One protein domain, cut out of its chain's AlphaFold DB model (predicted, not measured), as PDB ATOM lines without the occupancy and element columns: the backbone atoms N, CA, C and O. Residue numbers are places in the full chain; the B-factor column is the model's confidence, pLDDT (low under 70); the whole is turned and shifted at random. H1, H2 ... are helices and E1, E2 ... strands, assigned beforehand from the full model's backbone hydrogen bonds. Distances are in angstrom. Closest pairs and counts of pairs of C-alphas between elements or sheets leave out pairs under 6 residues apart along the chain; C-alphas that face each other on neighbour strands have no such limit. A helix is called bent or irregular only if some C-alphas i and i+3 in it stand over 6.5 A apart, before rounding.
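AT A GLANCE: This is residues 2 to 136 of the 147 residues of the protein "Signal peptidase I" of Priestia aryabhattai (UniProt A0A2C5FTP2). Three small sheets follow one another in a row to form a loose body, with the twisted sheet of E3, E4 and E8 in the middle, the hairpin E1 and E2 at one end and the meander E5, E6 and E7 at the other. The long helix H1 is an arm beyond E1, and its residues 2 to 16 stick out free. The printed part has 135 residues with three named helices and eight named strands, in the order H1 E1 E2 E3 E4 E5 E6 E7 H2 H3 E8; the sheets are antiparallel. The class is mixed, helices and strands, with under half of the residues, 66, in named elements. The whole is loose, with a radius of gyration of the C-alphas of 18.8 A, and elongated, spanning 65 by 37 by 27 A.

IN THESE COORDINATES: E4, residues 69 to 75, is 16.9 A long and begins at C-alpha 69 (-10.239, -5.092, 12.164). E3 is residues 58 to 61, and E8 is residues 133 to 135, ending at C-alpha 135 (-0.507, -7.358, 8.489). E1 is residues 21 to 25, 12.7 A, and E2 residues 40 to 44, 13.0 A. H1, residues 2 to 20, is 26.6 A long from C-alpha 2 (-47.812, -10.225, -10.374). E5 is residues 81 to 84, E6 residues 87 to 90, E7 residues 93 to 95, H2 residues 98 to 104 and H3 residues 118 to 122. H2 is irregular: C-alphas 99 and 102 are 7.0 A apart.

HOW THE PARTS SIT: The sheet E3, E4, E8 is only just strongly twisted, with C-alphas up to 4.2 A off its best plane. Its pairing is staggered: E4 pairs with E3 over residues 69 to 72, as a hairpin with N 61 and O 69 at 2.7 A, and with E8 over 72 to 75, with N 72 and O 135 at 2.8 A. The closest C-alphas of E2 and E3, Phe 43 and Val 60, are 8.0 A apart. In the hairpin E1 and E2, N 24 and O 41 are 3.0 A apart. E5, E6 and E7 form a meander, each strand the antiparallel neighbour of the one before, with N 89 and O 82 at 2.8 A and N 95 and O 88 at 2.9 A. Residues 82 to 83 of E5 also pair antiparallel with residues 116 to 117. H3 only grazes this sheet with residues 118 to 120; the closest C-alphas of E5 and H3, Ile 81 and Leu 118, are 5.3 A apart. H2 is apart from H3 and on neither three-stranded sheet. Every O i to N i+4 pair is within hydrogen-bond range in H1 and H3, but 1 of 3 in H2, beside 3 of 4 O i to N i+3 pairs.

THE WHOLE: The C-alphas of Trp 2 and Asn 85, the two farthest apart, are 65.4 A apart. The printed part has no cut. The links E1 to E2, E2 to E3 and H2 to H3 are long. The mean pLDDT of the printed part is 83.8; residues 21 to 23, 45 to 51, 64 to 66 and 102 to 111 are under 70.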
ATOM      1  N   TRP A   2     -48.883 -11.225 -10.527       86.12
ATOM      2  CA  TRP A   2     -47.812 -10.225 -10.374       86.12
ATOM      3  C   TRP A   2     -47.355 -10.021  -8.918       86.12
ATOM      4  O   TRP A   2     -46.160  -9.985  -8.650       86.12
ATOM      5  N   LEU A   3     -48.293  -9.992  -7.964       87.31
ATOM      6  CA  LEU A   3     -47.995  -9.869  -6.527       87.31
ATOM      7  C   LEU A   3     -47.100 -11.000  -5.996       87.31
ATOM      8  O   LEU A   3     -46.166 -10.747  -5.242       87.31
ATOM      9  N   SER A   4     -47.345 -12.238  -6.428       87.62
ATOM     10  CA  SER A   4     -46.556 -13.407  -6.026       87.62
ATOM     11  C   SER A   4     -45.117 -13.333  -6.549       87.62
ATOM     12  O   SER A   4     -44.186 -13.686  -5.833       87.62
ATOM     13  N   ILE A   5     -44.927 -12.824  -7.772       92.69
ATOM     14  CA  ILE A   5     -43.599 -12.627  -8.371       92.69
ATOM     15  C   ILE A   5     -42.843 -11.523  -7.625       92.69
ATOM     16  O   ILE A   5     -41.692 -11.721  -7.247       92.69
ATOM     17  N   ILE A   6     -43.503 -10.394  -7.343       93.94
ATOM     18  CA  ILE A   6     -42.907  -9.276  -6.596       93.94
ATOM     19  C   ILE A   6     -42.487  -9.728  -5.192       93.94
ATOM     20  O   ILE A   6     -41.367  -9.447  -4.769       93.94
ATOM     21  N   ALA A   7     -43.340 -10.484  -4.494       94.12
ATOM     22  CA  ALA A   7     -43.016 -11.034  -3.179       94.12
ATOM     23  C   ALA A   7     -41.825 -12.009  -3.237       94.12
ATOM     24  O   ALA A   7     -40.931 -11.937  -2.397       94.12
ATOM     25  N   CYS A   8     -41.771 -12.881  -4.248       93.44
ATOM     26  CA  CYS A   8     -40.679 -13.841  -4.415       93.44
ATOM     27  C   CYS A   8     -39.335 -13.144  -4.697       93.44
ATOM     28  O   CYS A   8     -38.332 -13.446  -4.050       93.44
ATOM     29  N   VAL A   9     -39.326 -12.143  -5.586       94.50
ATOM     30  CA  VAL A   9     -38.136 -11.324  -5.872       94.50
ATOM     31  C   VAL A   9     -37.696 -10.546  -4.632       94.50
ATOM     32  O   VAL A   9     -36.505 -10.501  -4.328       94.50
ATOM     33  N   TYR A  10     -38.634  -9.973  -3.874       94.44
ATOM     34  CA  TYR A  10     -38.323  -9.254  -2.639       94.44
ATOM     35  C   TYR A  10     -37.657 -10.162  -1.596       94.44
ATOM     36  O   TYR A  10     -36.598  -9.818  -1.070       94.44
ATOM     37  N   ILE A  11     -38.223 -11.348  -1.347       93.56
ATOM     38  CA  ILE A  11     -37.653 -12.342  -0.422       93.56
ATOM     39  C   ILE A  11     -36.256 -12.765  -0.883       93.56
ATOM     40  O   ILE A  11     -35.328 -12.801  -0.075       93.56
ATOM     41  N   LEU A  12     -36.079 -13.025  -2.180       90.12
ATOM     42  CA  LEU A  12     -34.783 -13.387  -2.746       90.12
ATOM     43  C   LEU A  12     -33.739 -12.280  -2.524       90.12
ATOM     44  O   LEU A  12     -32.625 -12.565  -2.089       90.12
ATOM     45  N   VAL A  13     -34.100 -11.013  -2.754       88.31
ATOM     46  CA  VAL A  13     -33.213  -9.864  -2.507       88.31
ATOM     47  C   VAL A  13     -32.866  -9.733  -1.020       88.31
ATOM     48  O   VAL A  13     -31.705  -9.481  -0.691       88.31
ATOM     49  N   VAL A  14     -33.830  -9.925  -0.115       87.38
ATOM     50  CA  VAL A  14     -33.590  -9.897   1.339       87.38
ATOM     51  C   VAL A  14     -32.644 -11.023   1.760       87.38
ATOM     52  O   VAL A  14     -31.700 -10.772   2.511       87.38
ATOM     53  N   LEU A  15     -32.826 -12.240   1.242       83.94
ATOM     54  CA  LEU A  15     -31.938 -13.372   1.518       83.94
ATOM     55  C   LEU A  15     -30.520 -13.115   0.991       83.94
ATOM     56  O   LEU A  15     -29.549 -13.274   1.724       83.94
ATOM     57  N   ILE A  16     -30.380 -12.628  -0.243       81.00
ATOM     58  CA  ILE A  16     -29.069 -12.286  -0.812       81.00
ATOM     59  C   ILE A  16     -28.370 -11.216   0.040       81.00
ATOM     60  O   ILE A  16     -27.199 -11.372   0.389       81.00
ATOM     61  N   LYS A  17     -29.080 -10.150   0.432       76.25
ATOM     62  CA  LYS A  17     -28.506  -9.072   1.251       76.25
ATOM     63  C   LYS A  17     -28.126  -9.528   2.660       76.25
ATOM     64  O   LYS A  17     -27.092  -9.106   3.157       76.25
ATOM     65  N   THR A  18     -28.927 -10.379   3.297       70.81
ATOM     66  CA  THR A  18     -28.668 -10.837   4.676       70.81
ATOM     67  C   THR A  18     -27.567 -11.897   4.756       70.81
ATOM     68  O   THR A  18     -26.771 -11.891   5.705       70.81
ATOM     69  N   PHE A  19     -27.478 -12.783   3.758       70.88
ATOM     70  CA  PHE A  19     -26.550 -13.913   3.779       70.88
ATOM     71  C   PHE A  19     -25.234 -13.682   3.028       70.88
ATOM     72  O   PHE A  19     -24.246 -14.308   3.402       70.88
ATOM     73  N   ILE A  20     -25.173 -12.810   2.012       70.00
ATOM     74  CA  ILE A  20     -23.994 -12.726   1.122       70.00
ATOM     75  C   ILE A  20     -23.135 -11.488   1.376       70.00
ATOM     76  O   ILE A  20     -21.914 -11.570   1.255       70.00
ATOM     77  N   PHE A  21     -23.725 -10.354   1.749       69.19
ATOM     78  CA  PHE A  21     -23.016  -9.075   1.769       69.19
ATOM     79  C   PHE A  21     -23.046  -8.441   3.156       69.19
ATOM     80  O   PHE A  21     -24.111  -8.147   3.689       69.19
ATOM     81  N   VAL A  22     -21.868  -8.205   3.738       68.50
ATOM     82  CA  VAL A  22     -21.744  -7.465   5.000       68.50
ATOM     83  C   VAL A  22     -21.147  -6.098   4.681       68.50
ATOM     84  O   VAL A  22     -19.950  -6.019   4.384       68.50
ATOM     85  N   PRO A  23     -21.949  -5.016   4.713       68.81
ATOM     86  CA  PRO A  23     -21.393  -3.678   4.620       68.81
ATOM     87  C   PRO A  23     -20.537  -3.440   5.862       68.81
ATOM     88  O   PRO A  23     -21.038  -3.474   6.983       68.81
ATOM     89  N   THR A  24     -19.241  -3.223   5.663       73.62
ATOM     90  CA  THR A  24     -18.311  -2.904   6.747       73.62
ATOM     91  C   THR A  24     -17.727  -1.530   6.486       73.62
ATOM     92  O   THR A  24     -17.318  -1.207   5.369       73.62
ATOM     93  N   LYS A  25     -17.727  -0.703   7.526       77.38
ATOM     94  CA  LYS A  25     -17.070   0.594   7.512       77.38
ATOM     95  C   LYS A  25     -15.649   0.392   8.020       77.38
ATOM     96  O   LYS A  25     -15.467  -0.153   9.105       77.38
ATOM     97  N   VAL A  26     -14.663   0.805   7.232       80.25
ATOM     98  CA  VAL A  26     -13.264   0.768   7.657       80.25
ATOM     99  C   VAL A  26     -13.030   1.913   8.630       80.25
ATOM    100  O   VAL A  26     -13.289   3.075   8.308       80.25
ATOM    101  N   GLU A  27     -12.541   1.583   9.820       78.56
ATOM    102  CA  GLU A  27     -12.166   2.564  10.831       78.56
ATOM    103  C   GLU A  27     -10.660   2.498  11.087       78.56
ATOM    104  O   GLU A  27     -10.075   1.428  11.263       78.56
ATOM    105  N   GLY A  28     -10.020   3.666  11.081       82.94
ATOM    106  CA  GLY A  28      -8.588   3.810  11.317       82.94
ATOM    107  C   GLY A  28      -7.748   3.919  10.043       82.94
ATOM    108  O   GLY A  28      -8.248   4.062   8.930       82.94
ATOM    109  N   LYS A  29      -6.425   3.913  10.237       85.44
ATOM    110  CA  LYS A  29      -5.422   4.186   9.191       85.44
ATOM    111  C   LYS A  29      -4.624   2.953   8.764       85.44
ATOM    112  O   LYS A  29      -3.763   3.071   7.902       85.44
ATOM    113  N   SER A  30      -4.891   1.790   9.363       86.50
ATOM    114  CA  SER A  30      -4.013   0.613   9.264       86.50
ATOM    115  C   SER A  30      -3.945  -0.042   7.881       86.50
ATOM    116  O   SER A  30      -3.009  -0.783   7.611       86.50
ATOM    117  N   MET A  31      -4.917   0.240   7.012       90.62
ATOM    118  CA  MET A  31      -4.993  -0.296   5.649       90.62
ATOM    119  C   MET A  31      -4.797   0.781   4.578       90.62
ATOM    120  O   MET A  31      -5.029   0.507   3.406       90.62
ATOM    121  N   LEU A  32      -4.389   2.001   4.949       87.31
ATOM    122  CA  LEU A  32      -3.986   2.987   3.945       87.31
ATOM    123  C   LEU A  32      -2.798   2.442   3.118       87.31
ATOM    124  O   LEU A  32      -2.089   1.578   3.624       87.31
ATOM    125  N   PRO A  33      -2.603   2.911   1.868       84.31
ATOM    126  CA  PRO A  33      -3.563   3.674   1.075       84.31
ATOM    127  C   PRO A  33      -4.665   2.793   0.470       84.31
ATOM    128  O   PRO A  33      -5.612   3.349  -0.079       84.31
ATOM    129  N   THR A  34      -4.553   1.462   0.566       87.38
ATOM    130  CA  THR A  34      -5.488   0.494  -0.026       87.38
ATOM    131  C   THR A  34      -6.930   0.781   0.366       87.38
ATOM    132  O   THR A  34      -7.792   0.819  -0.503       87.38
ATOM    133  N   LEU A  35      -7.186   1.002   1.659       85.94
ATOM    134  CA  LEU A  35      -8.504   1.313   2.203       85.94
ATOM    135  C   LEU A  35      -8.435   2.576   3.059       85.94
ATOM    136  O   LEU A  35      -7.640   2.669   4.002       85.94
ATOM    137  N   LYS A  36      -9.296   3.548   2.753       85.69
ATOM    138  CA  LYS A  36      -9.346   4.832   3.455       85.69
ATOM    139  C   LYS A  36     -10.256   4.772   4.676       85.69
ATOM    140  O   LYS A  36     -11.225   4.018   4.747       85.69
ATOM    141  N   ASN A  37      -9.960   5.623   5.653       83.38
ATOM    142  CA  ASN A  37     -10.821   5.773   6.819       83.38
ATOM    143  C   ASN A  37     -12.234   6.215   6.392       83.38
ATOM    144  O   ASN A  37     -12.374   7.108   5.557       83.38
ATOM    145  N   ASN A  38     -13.265   5.624   6.999       81.81
ATOM    146  CA  ASN A  38     -14.684   5.778   6.655       81.81
ATOM    147  C   ASN A  38     -15.105   5.225   5.281       81.81
ATOM    148  O   ASN A  38     -16.264   5.402   4.893       81.81
ATOM    149  N   GLU A  39     -14.223   4.533   4.562       82.75
ATOM    150  CA  GLU A  39     -14.591   3.850   3.327       82.75
ATOM    151  C   GLU A  39     -15.536   2.678   3.626       82.75
ATOM    152  O   GLU A  39     -15.376   1.945   4.610       82.75
ATOM    153  N   ARG A  40     -16.576   2.530   2.799       79.75
ATOM    154  CA  ARG A  40     -17.557   1.449   2.919       79.75
ATOM    155  C   ARG A  40     -17.215   0.368   1.918       79.75
ATOM    156  O   ARG A  40     -17.288   0.599   0.717       79.75
ATOM    157  N   ILE A  41     -16.912  -0.816   2.428       80.06
ATOM    158  CA  ILE A  41     -16.554  -1.964   1.605       80.06
ATOM    159  C   ILE A  41     -17.579  -3.053   1.838       80.06
ATOM    160  O   ILE A  41     -18.072  -3.272   2.950       80.06
ATOM    161  N   ILE A  42     -17.910  -3.734   0.754       77.19
ATOM    162  CA  ILE A  42     -18.783  -4.888   0.788       77.19
ATOM    163  C   ILE A  42     -17.890  -6.120   0.816       77.19
ATOM    164  O   ILE A  42     -17.304  -6.500  -0.195       77.19
ATOM    165  N   PHE A  43     -17.810  -6.757   1.979       73.44
ATOM    166  CA  PHE A  43     -17.167  -8.057   2.087       73.44
ATOM    167  C   PHE A  43     -18.189  -9.153   1.814       73.44
ATOM    168  O   PHE A  43     -19.339  -9.100   2.271       73.44
ATOM    169  N   ARG A  44     -17.756 -10.176   1.073       70.06
ATOM    170  CA  ARG A  44     -18.548 -11.390   0.910       70.06
ATOM    171  C   ARG A  44     -18.546 -12.145   2.232       70.06
ATOM    172  O   ARG A  44     -17.506 -12.597   2.704       70.06
ATOM    173  N   ARG A  45     -19.730 -12.335   2.803       65.06
ATOM    174  CA  ARG A  45     -19.956 -13.175   3.975       65.06
ATOM    175  C   ARG A  45     -19.830 -14.636   3.561       65.06
ATOM    176  O   ARG A  45     -20.795 -15.288   3.183       65.06
ATOM    177  N   LYS A  46     -18.605 -15.146   3.575       65.00
ATOM    178  CA  LYS A  46     -18.327 -16.579   3.477       65.00
ATOM    179  C   LYS A  46     -17.954 -17.035   4.882       65.00
ATOM    180  O   LYS A  46     -17.146 -16.372   5.524       65.00
ATOM    181  N   THR A  47     -18.532 -18.129   5.378       57.66
ATOM    182  CA  THR A  47     -18.000 -18.787   6.579       57.66
ATOM    183  C   THR A  47     -16.557 -19.155   6.264       57.66
ATOM    184  O   THR A  47     -16.306 -20.008   5.409       57.66
ATOM    185  N   ILE A  48     -15.618 -18.423   6.858       59.03
ATOM    186  CA  ILE A  48     -14.199 -18.539   6.559       59.03
ATOM    187  C   ILE A  48     -13.743 -19.907   7.077       59.03
ATOM    188  O   ILE A  48     -13.533 -20.095   8.269       59.03
ATOM    189  N   ARG A  49     -13.630 -20.890   6.179       64.56
ATOM    190  CA  ARG A  49     -12.762 -22.049   6.402       64.56
ATOM    191  C   ARG A  49     -11.373 -21.622   5.955       64.56
ATOM    192  O   ARG A  49     -11.263 -21.119   4.836       64.56
ATOM    193  N   LEU A  50     -10.352 -21.822   6.791       65.31
ATOM    194  CA  LEU A  50      -8.972 -21.430   6.472       65.31
ATOM    195  C   LEU A  50      -8.519 -21.953   5.097       65.31
ATOM    196  O   LEU A  50      -7.854 -21.230   4.370       65.31
ATOM    197  N   ASN A  51      -9.002 -23.127   4.679       66.69
ATOM    198  CA  ASN A  51      -8.696 -23.740   3.379       66.69
ATOM    199  C   ASN A  51      -9.137 -22.925   2.145       66.69
ATOM    200  O   ASN A  51      -8.775 -23.284   1.034       66.69
ATOM    201  N   ASN A  52      -9.958 -21.884   2.307       81.50
ATOM    202  CA  ASN A  52     -10.444 -21.041   1.209       81.50
ATOM    203  C   ASN A  52      -9.863 -19.618   1.237       81.50
ATOM    204  O   ASN A  52     -10.389 -18.754   0.535       81.50
ATOM    205  N   ILE A  53      -8.871 -19.360   2.090       86.94
ATOM    206  CA  ILE A  53      -8.189 -18.069   2.188       86.94
ATOM    207  C   ILE A  53      -6.892 -18.163   1.405       86.94
ATOM    208  O   ILE A  53      -6.101 -19.078   1.625       86.94
ATOM    209  N   ASN A  54      -6.668 -17.192   0.532       90.75
ATOM    210  CA  ASN A  54      -5.423 -17.076  -0.199       90.75
ATOM    211  C   ASN A  54      -4.508 -16.049   0.463       90.75
ATOM    212  O   ASN A  54      -4.942 -15.109   1.137       90.75
ATOM    213  N   ARG A  55      -3.205 -16.213   0.235       92.56
ATOM    214  CA  ARG A  55      -2.224 -15.191   0.590       92.56
ATOM    215  C   ARG A  55      -2.581 -13.879  -0.117       92.56
ATOM    216  O   ARG A  55      -3.011 -13.879  -1.266       92.56
ATOM    217  N   PHE A  56      -2.405 -12.773   0.594       93.50
ATOM    218  CA  PHE A  56      -2.785 -11.410   0.224       93.50
ATOM    219  C   PHE A  56      -4.283 -11.102   0.171       93.50
ATOM    220  O   PHE A  56      -4.627  -9.956  -0.135       93.50
ATOM    221  N   ASP A  57      -5.168 -12.028   0.548       91.94
ATOM    222  CA  ASP A  57      -6.576 -11.693   0.766       91.94
ATOM    223  C   ASP A  57      -6.717 -10.629   1.864       91.94
ATOM    224  O   ASP A  57      -6.019 -10.650   2.881       91.94
ATOM    225  N   VAL A  58      -7.654  -9.697   1.674       91.00
ATOM    226  CA  VAL A  58      -8.039  -8.721   2.699       91.00
ATOM    227  C   VAL A  58      -9.259  -9.249   3.437       91.00
ATOM    228  O   VAL A  58     -10.315  -9.465   2.841       91.00
ATOM    229  N   ILE A  59      -9.110  -9.449   4.740       89.62
ATOM    230  CA  ILE A  59     -10.121 -10.074   5.586       89.62
ATOM    231  C   ILE A  59     -10.560  -9.146   6.713       89.62
ATOM    232  O   ILE A  59      -9.819  -8.267   7.157       89.62
ATOM    233  N   VAL A  60     -11.780  -9.382   7.192       87.50
ATOM    234  CA  VAL A  60     -12.330  -8.743   8.388       87.50
ATOM    235  C   VAL A  60     -12.194  -9.709   9.561       87.50
ATOM    236  O   VAL A  60     -12.729 -10.818   9.529       87.50
ATOM    237  N   LEU A  61     -11.485  -9.283  10.597       83.94
ATOM    238  CA  LEU A  61     -11.237 -10.016  11.830       83.94
ATOM    239  C   LEU A  61     -12.083  -9.433  12.957       83.94
ATOM    240  O   LEU A  61     -12.042  -8.237  13.232       83.94
ATOM    241  N   TYR A  62     -12.817 -10.297  13.649       79.81
ATOM    242  CA  TYR A  62     -13.608  -9.928  14.819       79.81
ATOM    243  C   TYR A  62     -12.885 -10.406  16.079       79.81
ATOM    244  O   TYR A  62     -13.150 -11.503  16.562       79.81
ATOM    245  N   ILE A  63     -11.952  -9.601  16.598       74.00
ATOM    246  CA  ILE A  63     -11.316  -9.875  17.902       74.00
ATOM    247  C   ILE A  63     -12.315  -9.591  19.032       74.00
ATOM    248  O   ILE A  63     -12.421 -10.344  19.995       74.00
ATOM    249  N   ASN A  64     -13.115  -8.535  18.875       69.31
ATOM    250  CA  ASN A  64     -14.287  -8.248  19.689       69.31
ATOM    251  C   ASN A  64     -15.491  -7.966  18.765       69.31
ATOM    252  O   ASN A  64     -15.336  -7.688  17.574       69.31
ATOM    253  N   LYS A  65     -16.721  -8.071  19.286       66.62
ATOM    254  CA  LYS A  65     -17.942  -7.885  18.472       66.62
ATOM    255  C   LYS A  65     -18.165  -6.437  18.010       66.62
ATOM    256  O   LYS A  65     -19.036  -6.211  17.178       66.62
ATOM    257  N   GLN A  66     -17.435  -5.476  18.572       67.12
ATOM    258  CA  GLN A  66     -17.719  -4.046  18.424       67.12
ATOM    259  C   GLN A  66     -16.784  -3.346  17.428       67.12
ATOM    260  O   GLN A  66     -17.221  -2.417  16.756       67.12
ATOM    261  N   HIS A  67     -15.545  -3.819  17.272       73.69
ATOM    262  CA  HIS A  67     -14.523  -3.184  16.440       73.69
ATOM    263  C   HIS A  67     -13.875  -4.216  15.509       73.69
ATOM    264  O   HIS A  67     -12.834  -4.792  15.842       73.69
ATOM    265  N   PRO A  68     -14.491  -4.496  14.343       81.38
ATOM    266  CA  PRO A  68     -13.865  -5.341  13.340       81.38
ATOM    267  C   PRO A  68     -12.568  -4.701  12.840       81.38
ATOM    268  O   PRO A  68     -12.533  -3.519  12.497       81.38
ATOM    269  N   LEU A  69     -11.507  -5.495  12.758       86.50
ATOM    270  CA  LEU A  69     -10.239  -5.092  12.164       86.50
ATOM    271  C   LEU A  69     -10.179  -5.574  10.722       86.50
ATOM    272  O   LEU A  69     -10.565  -6.699  10.426       86.50
ATOM    273  N   VAL A  70      -9.652  -4.749   9.827       90.19
ATOM    274  CA  VAL A  70      -9.385  -5.152   8.443       90.19
ATOM    275  C   VAL A  70      -7.885  -5.303   8.279       90.19
ATOM    276  O   VAL A  70      -7.148  -4.377   8.620       90.19
ATOM    277  N   LYS A  71      -7.445  -6.473   7.810       93.06
ATOM    278  CA  LYS A  71      -6.028  -6.813   7.620       93.06
ATOM    279  C   LYS A  71      -5.828  -7.644   6.364       93.06
ATOM    280  O   LYS A  71      -6.761  -8.286   5.883       93.06
ATOM    281  N   ARG A  72      -4.596  -7.656   5.867       94.50
ATOM    282  CA  ARG A  72      -4.154  -8.511   4.773       94.50
ATOM    283  C   ARG A  72      -3.518  -9.785   5.308       94.50
ATOM    284  O   ARG A  72      -2.703  -9.737   6.223       94.50
ATOM    285  N   VAL A  73      -3.870 -10.917   4.716       95.44
ATOM    286  CA  VAL A  73      -3.271 -12.218   5.019       95.44
ATOM    287  C   VAL A  73      -1.888 -12.302   4.388       95.44
ATOM    288  O   VAL A  73      -1.745 -12.122   3.185       95.44
ATOM    289  N   ILE A  74      -0.874 -12.595   5.195       96.31
ATOM    290  CA  ILE A  74       0.517 -12.747   4.749       96.31
ATOM    291  C   ILE A  74       0.973 -14.202   4.891       96.31
ATOM    292  O   ILE A  74       1.650 -14.711   4.002       96.31
ATOM    293  N   GLY A  75       0.551 -14.887   5.956       95.94
ATOM    294  CA  GLY A  75       0.862 -16.298   6.183       95.94
ATOM    295  C   GLY A  75      -0.371 -17.153   6.436       95.94
ATOM    296  O   GLY A  75      -1.277 -16.760   7.177       95.94
ATOM    297  N   LEU A  76      -0.362 -18.332   5.829       95.81
ATOM    298  CA  LEU A  76      -1.322 -19.415   6.011       95.81
ATOM    299  C   LEU A  76      -0.758 -20.463   6.988       95.81
ATOM    300  O   LEU A  76       0.451 -20.463   7.216       95.81
ATOM    301  N   PRO A  77      -1.591 -21.351   7.566       95.44
ATOM    302  CA  PRO A  77      -1.108 -22.432   8.427       95.44
ATOM    303  C   PRO A  77       0.075 -23.190   7.812       95.44
ATOM    304  O   PRO A  77       0.028 -23.567   6.642       95.44
ATOM    305  N   GLY A  78       1.130 -23.391   8.601       95.81
ATOM    306  CA  GLY A  78       2.364 -24.051   8.174       95.81
ATOM    307  C   GLY A  78       3.410 -23.138   7.528       95.81
ATOM    308  O   GLY A  78       4.556 -23.560   7.405       95.81
ATOM    309  N   ASP A  79       3.077 -21.891   7.177       97.50
ATOM    310  CA  ASP A  79       4.034 -20.986   6.533       97.50
ATOM    311  C   ASP A  79       5.153 -20.544   7.489       97.50
ATOM    312  O   ASP A  79       4.906 -20.122   8.622       97.50
ATOM    313  N   HIS A  80       6.387 -20.550   6.993       97.50
ATOM    314  CA  HIS A  80       7.488 -19.758   7.535       97.50
ATOM    315  C   HIS A  80       7.428 -18.348   6.954       97.50
ATOM    316  O   HIS A  80       7.280 -18.206   5.742       97.50
ATOM    317  N   ILE A  81       7.581 -17.317   7.787       97.38
ATOM    318  CA  ILE A  81       7.581 -15.919   7.336       97.38
ATOM    319  C   ILE A  81       8.830 -15.222   7.847       97.38
ATOM    320  O   ILE A  81       9.131 -15.264   9.041       97.38
ATOM    321  N   GLU A  82       9.512 -14.547   6.935       96.56
ATOM    322  CA  GLU A  82      10.667 -13.708   7.220       96.56
ATOM    323  C   GLU A  82      10.579 -12.442   6.370       96.56
ATOM    324  O   GLU A  82      10.283 -12.491   5.177       96.56
ATOM    325  N   TYR A  83      10.843 -11.296   6.982       94.69
ATOM    326  CA  TYR A  83      11.162 -10.073   6.266       94.69
ATOM    327  C   TYR A  83      12.661  -9.852   6.332       94.69
ATOM    328  O   TYR A  83      13.240  -9.794   7.411       94.69
ATOM    329  N   CYS A  84      13.295  -9.696   5.174       91.50
ATOM    330  CA  CYS A  84      14.720  -9.411   5.083       91.50
ATOM    331  C   CYS A  84      14.978  -8.389   3.978       91.50
ATOM    332  O   CYS A  84      14.465  -8.523   2.867       91.50
ATOM    333  N   ASN A  85      15.752  -7.343   4.284       87.81
ATOM    334  CA  ASN A  85      15.997  -6.214   3.381       87.81
ATOM    335  C   ASN A  85      14.697  -5.641   2.787       87.81
ATOM    336  O   ASN A  85      14.610  -5.436   1.574       87.81
ATOM    337  N   HIS A  86      13.683  -5.428   3.635       86.31
ATOM    338  CA  HIS A  86      12.379  -4.887   3.236       86.31
ATOM    339  C   HIS A  86      11.624  -5.745   2.205       86.31
ATOM    340  O   HIS A  86      10.819  -5.232   1.426       86.31
ATOM    341  N   LYS A  87      11.902  -7.052   2.155       91.12
ATOM    342  CA  LYS A  87      11.248  -8.009   1.256       91.12
ATOM    343  C   LYS A  87      10.639  -9.139   2.066       91.12
ATOM    344  O   LYS A  87      11.286  -9.656   2.972       91.12
ATOM    345  N   LEU A  88       9.420  -9.516   1.697       94.62
ATOM    346  CA  LEU A  88       8.706 -10.653   2.257       94.62
ATOM    347  C   LEU A  88       9.250 -11.955   1.663       94.62
ATOM    348  O   LEU A  88       9.293 -12.115   0.441       94.62
ATOM    349  N   TYR A  89       9.584 -12.897   2.533       96.44
ATOM    350  CA  TYR A  89       9.865 -14.283   2.201       96.44
ATOM    351  C   TYR A  89       8.852 -15.173   2.909       96.44
ATOM    352  O   TYR A  89       8.657 -15.068   4.123       96.44
ATOM    353  N   VAL A  90       8.211 -16.055   2.146       97.31
ATOM    354  CA  VAL A  90       7.323 -17.085   2.682       97.31
ATOM    355  C   VAL A  90       7.833 -18.435   2.221       97.31
ATOM    356  O   VAL A  90       8.006 -18.646   1.025       97.31
ATOM    357  N   ASN A  91       8.115 -19.337   3.160       96.75
ATOM    358  CA  ASN A  91       8.750 -20.631   2.872       96.75
ATOM    359  C   ASN A  91      10.017 -20.486   2.003       96.75
ATOM    360  O   ASN A  91      10.227 -21.260   1.072       96.75
ATOM    361  N   TRP A  92      10.845 -19.477   2.306       94.69
ATOM    362  CA  TRP A  92      12.090 -19.133   1.593       94.69
ATOM    363  C   TRP A  92      11.917 -18.584   0.170       94.69
ATOM    364  O   TRP A  92      12.899 -18.211  -0.470       94.69
ATOM    365  N   GLU A  93      10.685 -18.466  -0.317       96.12
ATOM    366  CA  GLU A  93      10.375 -17.850  -1.602       96.12
ATOM    367  C   GLU A  93      10.077 -16.357  -1.415       96.12
ATOM    368  O   GLU A  93       9.320 -15.968  -0.524       96.12
ATOM    369  N   LYS A  94      10.676 -15.508  -2.256       94.50
ATOM    370  CA  LYS A  94      10.438 -14.059  -2.241       94.50
ATOM    371  C   LYS A  94       9.053 -13.751  -2.818       94.50
ATOM    372  O   LYS A  94       8.768 -14.121  -3.953       94.50
ATOM    373  N   TYR A  95       8.267 -12.955  -2.101       93.06
ATOM    374  CA  TYR A  95       7.005 -12.401  -2.590       93.06
ATOM    375  C   TYR A  95       7.104 -10.892  -2.811       93.06
ATOM    376  O   TYR A  95       7.740 -10.169  -2.041       93.06
ATOM    377  N   GLU A  96       6.458 -10.407  -3.872       89.38
ATOM    378  CA  GLU A  96       6.345  -8.974  -4.146       89.38
ATOM    379  C   GLU A  96       5.051  -8.406  -3.569       89.38
ATOM    380  O   GLU A  96       3.967  -8.963  -3.737       89.38
ATOM    381  N   GLU A  97       5.169  -7.268  -2.890       87.50
ATOM    382  CA  GLU A  97       4.063  -6.605  -2.206       87.50
ATOM    383  C   GLU A  97       3.623  -5.350  -2.966       87.50
ATOM    384  O   GLU A  97       3.678  -4.244  -2.441       87.50
ATOM    385  N   THR A  98       3.156  -5.516  -4.205       85.44
ATOM    386  CA  THR A  98       2.802  -4.396  -5.108       85.44
ATOM    387  C   THR A  98       1.746  -3.439  -4.538       85.44
ATOM    388  O   THR A  98       1.686  -2.263  -4.887       85.44
ATOM    389  N   HIS A  99       0.922  -3.913  -3.598       81.19
ATOM    390  CA  HIS A  99      -0.045  -3.091  -2.866       81.19
ATOM    391  C   HIS A  99       0.615  -2.013  -1.983       81.19
ATOM    392  O   HIS A  99      -0.048  -1.047  -1.606       81.19
ATOM    393  N   LEU A 100       1.908  -2.142  -1.674       81.88
ATOM    394  CA  LEU A 100       2.680  -1.175  -0.894       81.88
ATOM    395  C   LEU A 100       3.425  -0.154  -1.760       81.88
ATOM    396  O   LEU A 100       3.841   0.869  -1.221       81.88
ATOM    397  N   ASP A 101       3.532  -0.357  -3.079       74.75
ATOM    398  CA  ASP A 101       4.312   0.503  -3.993       74.75
ATOM    399  C   ASP A 101       3.897   1.982  -3.935       74.75
ATOM    400  O   ASP A 101       4.677   2.894  -4.222       74.75
ATOM    401  N   THR A 102       2.647   2.233  -3.545       65.94
ATOM    402  CA  THR A 102       2.098   3.581  -3.388       65.94
ATOM    403  C   THR A 102       2.733   4.323  -2.200       65.94
ATOM    404  O   THR A 102       2.969   5.520  -2.306       65.94
ATOM    405  N   TYR A 103       3.096   3.628  -1.112       61.47
ATOM    406  CA  TYR A 103       3.890   4.209  -0.015       61.47
ATOM    407  C   TYR A 103       5.338   4.455  -0.422       61.47
ATOM    408  O   TYR A 103       5.953   5.455  -0.045       61.47
ATOM    409  N   THR A 104       5.877   3.540  -1.219       52.75
ATOM    410  CA  THR A 104       7.274   3.518  -1.642       52.75
ATOM    411  C   THR A 104       7.656   4.736  -2.486       52.75
ATOM    412  O   THR A 104       8.805   5.170  -2.468       52.75
ATOM    413  N   LYS A 105       6.685   5.338  -3.185       53.06
ATOM    414  CA  LYS A 105       6.873   6.585  -3.944       53.06
ATOM    415  C   LYS A 105       6.989   7.834  -3.070       53.06
ATOM    416  O   LYS A 105       7.569   8.814  -3.523       53.06
ATOM    417  N   GLU A 106       6.446   7.812  -1.852       51.94
ATOM    418  CA  GLU A 106       6.345   9.003  -0.996       51.94
ATOM    419  C   GLU A 106       7.304   8.998   0.203       51.94
ATOM    420  O   GLU A 106       7.537  10.063   0.769       51.94
ATOM    421  N   THR A 107       7.864   7.850   0.618       53.19
ATOM    422  CA  THR A 107       8.593   7.782   1.906       53.19
ATOM    423  C   THR A 107       9.940   7.043   1.916       53.19
ATOM    424  O   THR A 107      10.877   7.610   2.464       53.19
ATOM    425  N   VAL A 108      10.111   5.855   1.315       50.53
ATOM    426  CA  VAL A 108      11.407   5.125   1.216       50.53
ATOM    427  C   VAL A 108      11.317   4.085   0.084       50.53
ATOM    428  O   VAL A 108      10.261   3.491  -0.091       50.53
ATOM    429  N   THR A 109      12.396   3.802  -0.658       47.06
ATOM    430  CA  THR A 109      12.471   2.668  -1.605       47.06
ATOM    431  C   THR A 109      12.462   1.309  -0.871       47.06
ATOM    432  O   THR A 109      13.449   0.968  -0.225       47.06
ATOM    433  N   GLY A 110      11.389   0.517  -0.987       52.06
ATOM    434  CA  GLY A 110      11.176  -0.782  -0.320       52.06
ATOM    435  C   GLY A 110       9.826  -0.912   0.417       52.06
ATOM    436  O   GLY A 110       9.081   0.058   0.544       52.06
ATOM    437  N   SER A 111       9.495  -2.117   0.907       65.00
ATOM    438  CA  SER A 111       8.409  -2.298   1.890       65.00
ATOM    439  C   SER A 111       8.787  -1.552   3.180       65.00
ATOM    440  O   SER A 111       9.929  -1.675   3.615       65.00
ATOM    441  N   PRO A 112       7.885  -0.827   3.861       71.50
ATOM    442  CA  PRO A 112       8.195  -0.137   5.123       71.50
ATOM    443  C   PRO A 112       8.334  -1.102   6.317       71.50
ATOM    444  O   PRO A 112       8.050  -0.749   7.458       71.50
ATOM    445  N   THR A 113       8.696  -2.355   6.056       83.81
ATOM    446  CA  THR A 113       8.717  -3.432   7.040       83.81
ATOM    447  C   THR A 113      10.159  -3.784   7.360       83.81
ATOM    448  O   THR A 113      10.908  -4.198   6.473       83.81
ATOM    449  N   GLU A 114      10.537  -3.605   8.623       87.56
ATOM    450  CA  GLU A 114      11.864  -3.953   9.129       87.56
ATOM    451  C   GLU A 114      12.101  -5.469   9.117       87.56
ATOM    452  O   GLU A 114      11.187  -6.265   8.878       87.56
ATOM    453  N   TYR A 115      13.353  -5.867   9.347       92.69
ATOM    454  CA  TYR A 115      13.710  -7.276   9.458       92.69
ATOM    455  C   TYR A 115      12.986  -7.923  10.640       92.69
ATOM    456  O   TYR A 115      13.040  -7.405  11.754       92.69
ATOM    457  N   PHE A 116      12.360  -9.072  10.398       94.94
ATOM    458  CA  PHE A 116      11.846  -9.942  11.450       94.94
ATOM    459  C   PHE A 116      11.577 -11.345  10.915       94.94
ATOM    460  O   PHE A 116      11.393 -11.555   9.713       94.94
ATOM    461  N   ARG A 117      11.449 -12.300  11.827       96.31
ATOM    462  CA  ARG A 117      10.902 -13.632  11.590       96.31
ATOM    463  C   ARG A 117       9.614 -13.820  12.366       96.31
ATOM    464  O   ARG A 117       9.406 -13.225  13.418       96.31
ATOM    465  N   LEU A 118       8.740 -14.687  11.867       96.06
ATOM    466  CA  LEU A 118       7.485 -15.025  12.544       96.06
ATOM    467  C   LEU A 118       7.690 -15.427  14.018       96.06
ATOM    468  O   LEU A 118       6.859 -15.107  14.872       96.06
ATOM    469  N   GLU A 119       8.800 -16.103  14.312       95.62
ATOM    470  CA  GLU A 119       9.177 -16.531  15.661       95.62
ATOM    471  C   GLU A 119       9.404 -15.364  16.629       95.62
ATOM    472  O   GLU A 119       9.053 -15.502  17.800       95.62
ATOM    473  N   ASP A 120       9.856 -14.204  16.141       94.12
ATOM    474  CA  ASP A 120      10.135 -13.017  16.962       94.12
ATOM    475  C   ASP A 120       8.866 -12.463  17.631       94.12
ATOM    476  O   ASP A 120       8.926 -11.908  18.725       94.12
ATOM    477  N   TYR A 121       7.703 -12.645  16.991       92.44
ATOM    478  CA  TYR A 121       6.414 -12.137  17.479       92.44
ATOM    479  C   TYR A 121       5.489 -13.221  18.026       92.44
ATOM    480  O   TYR A 121       4.646 -12.952  18.877       92.44
ATOM    481  N   THR A 122       5.604 -14.451  17.524       91.94
ATOM    482  CA  THR A 122       4.642 -15.517  17.845       91.94
ATOM    483  C   THR A 122       5.225 -16.631  18.708       91.94
ATOM    484  O   THR A 122       4.465 -17.458  19.214       91.94
ATOM    485  N   GLY A 123       6.555 -16.706  18.842       92.94
ATOM    486  CA  GLY A 123       7.259 -17.817  19.491       92.94
ATOM    487  C   GLY A 123       7.205 -19.150  18.729       92.94
ATOM    488  O   GLY A 123       7.742 -20.146  19.207       92.94
ATOM    489  N   SER A 124       6.562 -19.198  17.557       94.56
ATOM    490  CA  SER A 124       6.469 -20.385  16.700       94.56
ATOM    491  C   SER A 124       7.363 -20.229  15.472       94.56
ATOM    492  O   SER A 124       7.547 -19.125  14.983       94.56
ATOM    493  N   LYS A 125       7.898 -21.324  14.923       95.69
ATOM    494  CA  LYS A 125       8.688 -21.265  13.674       95.69
ATOM    495  C   LYS A 125       7.820 -21.111  12.427       95.69
ATOM    496  O   LYS A 125       8.281 -20.587  11.415       95.69
ATOM    497  N   THR A 126       6.585 -21.594  12.501       97.44
ATOM    498  CA  THR A 126       5.584 -21.545  11.434       97.44
ATOM    499  C   THR A 126       4.282 -20.961  11.960       97.44
ATOM    500  O   THR A 126       4.020 -20.983  13.168       97.44
ATOM    501  N   VAL A 127       3.437 -20.459  11.061       96.75
ATOM    502  CA  VAL A 127       2.056 -20.102  11.403       96.75
ATOM    503  C   VAL A 127       1.360 -21.342  11.983       96.75
ATOM    504  O   VAL A 127       1.280 -22.361  11.292       96.75
ATOM    505  N   PRO A 128       0.847 -21.292  13.227       94.50
ATOM    506  CA  PRO A 128       0.207 -22.451  13.837       94.50
ATOM    507  C   PRO A 128      -1.026 -22.923  13.068       94.50
ATOM    508  O   PRO A 128      -1.715 -22.134  12.414       94.50
ATOM    509  N   GLU A 129      -1.358 -24.201  13.239       90.50
ATOM    510  CA  GLU A 129      -2.599 -24.768  12.721       90.50
ATOM    511  C   GLU A 129      -3.812 -23.930  13.143       90.50
ATOM    512  O   GLU A 129      -3.922 -23.465  14.281       90.50
ATOM    513  N   SER A 130      -4.744 -23.732  12.208       88.50
ATOM    514  CA  SER A 130      -5.945 -22.901  12.386       88.50
ATOM    515  C   SER A 130      -5.713 -21.405  12.659       88.50
ATOM    516  O   SER A 130      -6.658 -20.706  13.030       88.50
ATOM    517  N   LYS A 131      -4.495 -20.885  12.459       91.81
ATOM    518  CA  LYS A 131      -4.192 -19.450  12.562       91.81
ATOM    519  C   LYS A 131      -3.767 -18.860  11.220       91.81
ATOM    520  O   LYS A 131      -3.419 -19.565  10.282       91.81
ATOM    521  N   LEU A 132      -3.821 -17.536  11.145       93.81
ATOM    522  CA  LEU A 132      -3.299 -16.744  10.037       93.81
ATOM    523  C   LEU A 132      -2.307 -15.739  10.604       93.81
ATOM    524  O   LEU A 132      -2.505 -15.239  11.713       93.81
ATOM    525  N   PHE A 133      -1.294 -15.402   9.818       95.69
ATOM    526  CA  PHE A 133      -0.460 -14.238  10.080       95.69
ATOM    527  C   PHE A 133      -0.921 -13.099   9.179       95.69
ATOM    528  O   PHE A 133      -0.958 -13.247   7.953       95.69
ATOM    529  N   VAL A 134      -1.316 -11.981   9.778       95.62
ATOM    530  CA  VAL A 134      -1.931 -10.857   9.070       95.62
ATOM    531  C   VAL A 134      -1.186  -9.566   9.360       95.62
ATOM    532  O   VAL A 134      -0.736  -9.350  10.480       95.62
ATOM    533  N   LEU A 135      -1.107  -8.684   8.368       94.81
ATOM    534  CA  LEU A 135      -0.507  -7.358   8.489       94.81
ATOM    535  C   LEU A 135      -1.476  -6.287   7.986       94.81
ATOM    536  O   LEU A 135      -2.345  -6.552   7.155       94.81
ATOM    537  N   GLY A 136      -1.339  -5.064   8.496       93.56
ATOM    538  CA  GLY A 136      -1.934  -3.900   7.840       93.56
ATOM    539  C   GLY A 136      -1.044  -3.398   6.708       93.56
ATOM    540  O   GLY A 136       0.181  -3.481   6.792       93.56
TER     541      GLY A 136